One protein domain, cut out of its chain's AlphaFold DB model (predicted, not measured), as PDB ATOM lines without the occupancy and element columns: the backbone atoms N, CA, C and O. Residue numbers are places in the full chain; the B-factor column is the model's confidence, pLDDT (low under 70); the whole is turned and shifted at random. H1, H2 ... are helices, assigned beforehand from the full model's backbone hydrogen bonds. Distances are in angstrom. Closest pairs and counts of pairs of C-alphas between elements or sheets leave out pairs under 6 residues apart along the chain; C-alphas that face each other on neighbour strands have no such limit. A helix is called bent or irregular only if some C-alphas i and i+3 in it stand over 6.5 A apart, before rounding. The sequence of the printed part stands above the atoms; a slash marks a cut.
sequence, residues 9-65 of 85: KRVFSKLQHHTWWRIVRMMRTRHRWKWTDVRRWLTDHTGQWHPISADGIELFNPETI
ATOM      1  N   LYS A   9     285.709 254.304 210.425       89.19
ATOM      2  CA  LYS A   9     284.554 255.231 210.398       89.19
ATOM      3  C   LYS A   9     284.444 256.084 211.663       89.19
ATOM      4  O   LYS A   9     284.311 257.300 211.588       89.19
ATOM      5  N   ARG A  10     284.566 255.442 212.830       91.94
ATOM      6  CA  ARG A  10     284.518 256.120 214.134       91.94
ATOM      7  C   ARG A  10     285.676 257.104 214.311       91.94
ATOM      8  O   ARG A  10     285.508 258.137 214.948       91.94
ATOM      9  N   VAL A  11     286.844 256.786 213.756       94.50
ATOM     10  CA  VAL A  11     288.016 257.666 213.800       94.50
ATOM     11  C   VAL A  11     287.799 258.881 212.904       94.50
ATOM     12  O   VAL A  11     288.098 259.986 213.335       94.50
ATOM     13  N   PHE A  12     287.207 258.720 211.719       94.12
ATOM     14  CA  PHE A  12     286.873 259.855 210.852       94.12
ATOM     15  C   PHE A  12     285.934 260.850 211.520       94.12
ATOM     16  O   PHE A  12     286.170 262.049 211.409       94.12
ATOM     17  N   SER A  13     284.955 260.372 212.292       94.00
ATOM     18  CA  SER A  13     284.087 261.273 213.055       94.00
ATOM     19  C   SER A  13     284.837 262.043 214.140       94.00
ATOM     20  O   SER A  13     284.718 263.263 214.260       94.00
ATOM     21  N   LYS A  14     285.732 261.362 214.867       96.25
ATOM     22  CA  LYS A  14     286.624 262.032 215.822       96.25
ATOM     23  C   LYS A  14     287.527 263.064 215.144       96.25
ATOM     24  O   LYS A  14     287.733 264.134 215.706       96.25
ATOM     25  N   LEU A  15     288.054 262.758 213.959       95.56
ATOM     26  CA  LEU A  15     288.895 263.677 213.193       95.56
ATOM     27  C   LEU A  15     288.103 264.891 212.710       95.56
ATOM     28  O   LEU A  15     288.578 266.008 212.885       95.56
ATOM     29  N   GLN A  16     286.894 264.703 212.176       95.81
ATOM     30  CA  GLN A  16     286.021 265.815 211.801       95.81
ATOM     31  C   GLN A  16     285.774 266.732 213.001       95.81
ATOM     32  O   GLN A  16     286.007 267.940 212.918       95.81
ATOM     33  N   HIS A  17     285.347 266.159 214.126       96.00
ATOM     34  CA  HIS A  17     285.086 266.908 215.349       96.00
ATOM     35  C   HIS A  17     286.332 267.667 215.820       96.00
ATOM     36  O   HIS A  17     286.273 268.867 216.084       96.00
ATOM     37  N   HIS A  18     287.477 266.984 215.876       96.81
ATOM     38  CA  HIS A  18     288.739 267.577 216.300       96.81
ATOM     39  C   HIS A  18     289.149 268.759 215.414       96.81
ATOM     40  O   HIS A  18     289.446 269.838 215.930       96.81
ATOM     41  N   THR A  19     289.137 268.581 214.092       97.12
ATOM     42  CA  THR A  19     289.560 269.616 213.141       97.12
ATOM     43  C   THR A  19     288.608 270.811 213.151       97.12
ATOM     44  O   THR A  19     289.073 271.953 213.155       97.12
ATOM     45  N   TRP A  20     287.296 270.568 213.251       97.12
ATOM     46  CA  TRP A  20     286.295 271.630 213.380       97.12
ATOM     47  C   TRP A  20     286.581 272.510 214.603       97.12
ATOM     48  O   TRP A  20     286.726 273.728 214.482       97.12
ATOM     49  N   TRP A  21     286.789 271.895 215.773       97.62
ATOM     50  CA  TRP A  21     287.117 272.617 217.004       97.62
ATOM     51  C   TRP A  21     288.440 273.370 216.931       97.62
ATOM     52  O   TRP A  21     288.543 274.482 217.453       97.62
ATOM     53  N   ARG A  22     289.452 272.788 216.282       97.88
ATOM     54  CA  ARG A  22     290.757 273.428 216.067       97.88
ATOM     55  C   ARG A  22     290.607 274.739 215.299       97.88
ATOM     56  O   ARG A  22     291.169 275.747 215.726       97.88
ATOM     57  N   ILE A  23     289.830 274.734 214.216       97.19
ATOM     58  CA  ILE A  23     289.611 275.920 213.381       97.19
ATOM     59  C   ILE A  23     288.738 276.941 214.109       97.19
ATOM     60  O   ILE A  23     289.121 278.104 214.199       97.19
ATOM     61  N   VAL A  24     287.624 276.519 214.714       97.25
ATOM     62  CA  VAL A  24     286.754 277.424 215.483       97.25
ATOM     63  C   VAL A  24     287.523 278.093 216.617       97.25
ATOM     64  O   VAL A  24     287.426 279.306 216.796       97.25
ATOM     65  N   ARG A  25     288.345 277.345 217.362       98.12
ATOM     66  CA  ARG A  25     289.177 277.913 218.429       98.12
ATOM     67  C   ARG A  25     290.212 278.891 217.880       98.12
ATOM     68  O   ARG A  25     290.361 279.966 218.449       98.12
ATOM     69  N   MET A  26     290.886 278.550 216.782       97.81
ATOM     70  CA  MET A  26     291.835 279.449 216.120       97.81
ATOM     71  C   MET A  26     291.165 280.766 215.713       97.81
ATOM     72  O   MET A  26     291.690 281.831 216.027       97.81
ATOM     73  N   MET A  27     289.994 280.703 215.075       97.44
ATOM     74  CA  MET A  27     289.237 281.888 214.660       97.44
ATOM     75  C   MET A  27     288.793 282.716 215.863       97.44
ATOM     76  O   MET A  27     288.999 283.929 215.895       97.44
ATOM     77  N   ARG A  28     288.283 282.058 216.910       97.94
ATOM     78  CA  ARG A  28     287.919 282.734 218.157       97.94
ATOM     79  C   ARG A  28     289.089 283.456 218.801       97.94
ATOM     80  O   ARG A  28     288.919 284.584 219.245       97.94
ATOM     81  N   THR A  29     290.267 282.843 218.832       98.25
ATOM     82  CA  THR A  29     291.471 283.482 219.373       98.25
ATOM     83  C   THR A  29     291.941 284.637 218.489       98.25
ATOM     84  O   THR A  29     292.207 285.717 219.009       98.25
ATOM     85  N   ARG A  30     292.000 284.449 217.166       97.94
ATOM     86  CA  ARG A  30     292.493 285.457 216.212       97.94
ATOM     87  C   ARG A  30     291.619 286.708 216.171       97.94
ATOM     88  O   ARG A  30     292.146 287.812 216.125       97.94
ATOM     89  N   HIS A  31     290.303 286.534 216.216       96.88
ATOM     90  CA  HIS A  31     289.340 287.628 216.076       96.88
ATOM     91  C   HIS A  31     288.670 288.027 217.398       96.88
ATOM     92  O   HIS A  31     287.765 288.856 217.401       96.88
ATOM     93  N   ARG A  32     289.103 287.439 218.524       97.62
ATOM     94  CA  ARG A  32     288.520 287.640 219.866       97.62
ATOM     95  C   ARG A  32     287.004 287.391 219.909       97.62
ATOM     96  O   ARG A  32     286.277 288.044 220.653       97.62
ATOM     97  N   TRP A  33     286.533 286.432 219.115       97.94
ATOM     98  CA  TRP A  33     285.111 286.136 218.964       97.94
ATOM     99  C   TRP A  33     284.499 285.443 220.182       97.94
ATOM    100  O   TRP A  33     285.049 284.497 220.773       97.94
ATOM    101  N   LYS A  34     283.269 285.853 220.480       97.44
ATOM    102  CA  LYS A  34     282.341 285.152 221.363       97.44
ATOM    103  C   LYS A  34     281.631 284.039 220.587       97.44
ATOM    104  O   LYS A  34     281.694 283.946 219.364       97.44
ATOM    105  N   TRP A  35     280.926 283.169 221.306       95.81
ATOM    106  CA  TRP A  35     280.146 282.095 220.681       95.81
ATOM    107  C   TRP A  35     279.028 282.601 219.762       95.81
ATOM    108  O   TRP A  35     278.705 281.942 218.779       95.81
ATOM    109  N   THR A  36     278.485 283.785 220.045       96.25
ATOM    110  CA  THR A  36     277.505 284.469 219.192       96.25
ATOM    111  C   THR A  36     278.070 284.808 217.817       96.25
ATOM    112  O   THR A  36     277.359 284.674 216.826       96.25
ATOM    113  N   ASP A  37     279.347 285.189 217.745       97.06
ATOM    114  CA  ASP A  37     280.004 285.534 216.482       97.06
ATOM    115  C   ASP A  37     280.305 284.272 215.672       97.06
ATOM    116  O   ASP A  37     280.091 284.254 214.468       97.06
ATOM    117  N   VAL A  38     280.707 283.180 216.337       96.75
ATOM    118  CA  VAL A  38     280.859 281.870 215.678       96.75
ATOM    119  C   VAL A  38     279.530 281.384 215.116       96.75
ATOM    120  O   VAL A  38     279.498 280.876 214.001       96.75
ATOM    121  N   ARG A  39     278.435 281.550 215.867       95.62
ATOM    122  CA  ARG A  39     277.099 281.221 215.369       95.62
ATOM    123  C   ARG A  39     276.770 282.080 214.150       95.62
ATOM    124  O   ARG A  39     276.481 281.527 213.108       95.62
ATOM    125  N   ARG A  40     276.927 283.405 214.233       94.75
ATOM    126  CA  ARG A  40     276.718 284.311 213.088       94.75
ATOM    127  C   ARG A  40     277.576 283.945 211.870       94.75
ATOM    128  O   ARG A  40     277.141 284.155 210.748       94.75
ATOM    129  N   TRP A  41     278.784 283.437 212.094       95.31
ATOM    130  CA  TRP A  41     279.696 283.019 211.034       95.31
ATOM    131  C   TRP A  41     279.296 281.693 210.376       95.31
ATOM    132  O   TRP A  41     279.489 281.552 209.176       95.31
ATOM    133  N   LEU A  42     278.790 280.726 211.147       96.31
ATOM    134  CA  LEU A  42     278.574 279.346 210.687       96.31
ATOM    135  C   LEU A  42     277.110 278.919 210.600       96.31
ATOM    136  O   LEU A  42     276.840 277.753 210.311       96.31
ATOM    137  N   THR A  43     276.172 279.817 210.881       96.44
ATOM    138  CA  THR A  43     274.747 279.573 210.678       96.44
ATOM    139  C   THR A  43     274.166 280.586 209.717       96.44
ATOM    140  O   THR A  43     274.452 281.778 209.820       96.44
ATOM    141  N   ASP A  44     273.297 280.115 208.835       91.25
ATOM    142  CA  ASP A  44     272.528 280.976 207.949       91.25
ATOM    143  C   ASP A  44     271.409 281.735 208.700       91.25
ATOM    144  O   ASP A  44     271.225 281.616 209.917       91.25
ATOM    145  N   HIS A  45     270.626 282.517 207.953       89.25
ATOM    146  CA  HIS A  45     269.468 283.246 208.481       89.25
ATOM    147  C   HIS A  45     268.348 282.326 209.004       89.25
ATOM    148  O   HIS A  45     267.502 282.786 209.768       89.25
ATOM    149  N   THR A  46     268.344 281.043 208.627       92.75
ATOM    150  CA  THR A  46     267.393 280.031 209.113       92.75
ATOM    151  C   THR A  46     267.881 279.336 210.391       92.75
ATOM    152  O   THR A  46     267.115 278.656 211.073       92.75
ATOM    153  N   GLY A  47     269.146 279.553 210.769       91.19
ATOM    154  CA  GLY A  47     269.805 278.905 211.899       91.19
ATOM    155  C   GLY A  47     270.423 277.546 211.560       91.19
ATOM    156  O   GLY A  47     270.898 276.862 212.472       91.19
ATOM    157  N   GLN A  48     270.441 277.153 210.285       94.94
ATOM    158  CA  GLN A  48     271.098 275.947 209.807       94.94
ATOM    159  C   GLN A  48     272.613 276.142 209.799       94.94
ATOM    160  O   GLN A  48     273.138 277.129 209.287       94.94
ATOM    161  N   TRP A  49     273.325 275.171 210.368       94.00
ATOM    162  CA  TRP A  49     274.782 275.152 210.339       94.00
ATOM    163  C   TRP A  49     275.281 274.794 208.947       94.00
ATOM    164  O   TRP A  49     274.834 273.803 208.365       94.00
ATOM    165  N   HIS A  50     276.252 275.551 208.456       94.00
ATOM    166  CA  HIS A  50     276.950 275.246 207.217       94.00
ATOM    167  C   HIS A  50     278.427 274.911 207.478       94.00
ATOM    168  O   HIS A  50     278.978 275.233 208.540       94.00
ATOM    169  N   PRO A  51     279.089 274.233 206.527       94.62
ATOM    170  CA  PRO A  51     280.506 273.921 206.634       94.62
ATOM    171  C   PRO A  51     281.377 275.174 206.753       94.62
ATOM    172  O   PRO A  51     281.021 276.262 206.290       94.62
ATOM    173  N   ILE A  52     282.550 275.008 207.366       96.44
ATOM    174  CA  ILE A  52     283.586 276.041 207.379       96.44
ATOM    175  C   ILE A  52     284.181 276.118 205.974       96.44
ATOM    176  O   ILE A  52     284.671 275.108 205.472       96.44
ATOM    177  N   SER A  53     284.202 277.303 205.375       95.06
ATOM    178  CA  SER A  53     284.844 277.538 204.085       95.06
ATOM    179  C   SER A  53     285.601 278.867 204.063       95.06
ATOM    180  O   SER A  53     285.310 279.779 204.842       95.06
ATOM    181  N   ALA A  54     286.613 278.954 203.203       92.94
ATOM    182  CA  ALA A  54     287.384 280.164 202.931       92.94
ATOM    183  C   ALA A  54     287.906 280.114 201.491       92.94
ATOM    184  O   ALA A  54     288.367 279.064 201.050       92.94
ATOM    185  N   ASP A  55     287.813 281.227 200.760       93.50
ATOM    186  CA  ASP A  55     288.325 281.362 199.386       93.50
ATOM    187  C   ASP A  55     287.873 280.235 198.435       93.50
ATOM    188  O   ASP A  55     288.638 279.716 197.626       93.50
ATOM    189  N   GLY A  56     286.610 279.813 198.563       92.94
ATOM    190  CA  GLY A  56     286.028 278.730 197.760       92.94
ATOM    191  C   GLY A  56     286.439 277.314 198.182       92.94
ATOM    192  O   GLY A  56     285.987 276.347 197.573       92.94
ATOM    193  N   ILE A  57     287.251 277.164 199.232       94.62
ATOM    194  CA  ILE A  57     287.676 275.872 199.772       94.62
ATOM    195  C   ILE A  57     286.865 275.557 201.024       94.62
ATOM    196  O   ILE A  57     286.878 276.303 202.003       94.62
ATOM    197  N   GLU A  58     286.184 274.417 201.009       95.75
ATOM    198  CA  GLU A  58     285.466 273.889 202.163       95.75
ATOM    199  C   GLU A  58     286.377 273.003 203.020       95.75
ATOM    200  O   GLU A  58     287.193 272.227 202.512       95.75
ATOM    201  N   LEU A  59     286.214 273.082 204.341       95.19
ATOM    202  CA  LEU A  59     286.800 272.126 205.262       95.19
ATOM    203  C   LEU A  59     286.282 270.730 204.924       95.19
ATOM    204  O   LEU A  59     285.135 270.387 205.200       95.19
ATOM    205  N   PHE A  60     287.172 269.909 204.376       93.88
ATOM    206  CA  PHE A  60     286.856 268.537 204.030       93.88
ATOM    207  C   PHE A  60     286.299 267.770 205.233       93.88
ATOM    208  O   PHE A  60     286.910 267.791 206.304       93.88
ATOM    209  N   ASN A  61     285.196 267.044 205.020       93.38
ATOM    210  CA  ASN A  61     284.590 266.181 206.024       93.38
ATOM    211  C   ASN A  61     285.025 264.712 205.872       93.38
ATOM    212  O   ASN A  61     284.489 264.004 205.011       93.38
ATOM    213  N   PRO A  62     285.928 264.195 206.736       92.69
ATOM    214  CA  PRO A  62     286.369 262.803 206.691       92.69
ATOM    215  C   PRO A  62     285.242 261.783 206.873       92.69
ATOM    216  O   PRO A  62     285.370 260.645 206.424       92.69
ATOM    217  N   GLU A  63     284.134 262.147 207.522       92.12
ATOM    218  CA  GLU A  63     282.995 261.244 207.690       92.12
ATOM    219  C   GLU A  63     282.334 260.901 206.358       92.12
ATOM    220  O   GLU A  63     281.757 259.824 206.235       92.12
ATOM    221  N   THR A  64     282.467 261.750 205.338       92.25
ATOM    222  CA  THR A  64     281.913 261.483 204.003       92.25
ATOM    223  C   THR A  64     282.692 260.411 203.243       92.25
ATOM    224  O   THR A  64     282.184 259.875 202.261       92.25
ATOM    225  N   ILE A  65     283.890 260.028 203.712       91.69
ATOM    226  CA  ILE A  65     284.686 258.970 203.086       91.69
ATOM    227  C   ILE A  65     283.866 257.665 203.079       91.69
ATOM    228  O   ILE A  65     283.507 257.146 204.153       91.69
TER     229      ILE A  65
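Overview. This is residues 9 to 65 of the 85 residues of the protein "RNA-directed DNA polymerase" of Propionibacteriales bacterium (UniProt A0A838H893). One long helix, H1, makes the length of the printed part; after its last residue, His 31, a tight link turns a corner into a short helix, H2, and a long stretch without a named element, residues 43 to 65, then loops out and folds back toward the first residues of H1. The printed part has 57 residues, with two named helices in the order H1, H2 and no named strand, and the class is all helix. The whole is only just compact, close to loose, with a radius of gyration of the C-alphas of 12.2 A, and the C-alphas span 32 by 25 by 21 A.

Arrangement. Look first along H1, residues 9 to 31, and then at H2, residues 35 to 42. The two are close but not clearly touching: their closest C-alphas, those of Val 24 and Val 38, are 7.4 A apart. Their lines stand at a steep tilt of 66 degrees, and they run opposite ways. A tight link of 3 residues joins them. In both H1 and H2 you will find every O i to N i+4 pair within hydrogen-bond range. Beyond H2, look for a short antiparallel pairing of residues 53 to 54 with residues 57 to 58.

Along the chain. Find C-alpha 9 at (284.554, 255.231, 210.398); from there H1 runs 33.2 A to C-alpha 31 at (289.340, 287.628, 216.076). H2 runs 10.5 A from C-alpha 35 to C-alpha 42, at (278.574, 279.346, 210.687). Neither helix is bent.

Size, cuts and confidence. The two C-alphas farthest apart, those of Lys 9 and Arg 32, are 34.0 A apart. The C-alphas of the first and last printed residues, Lys 9 and Ile 65, are 8.2 A apart. The printed part has no cut. In the B-factor column the mean pLDDT of the printed part is 95.2, and no printed residue is under 70.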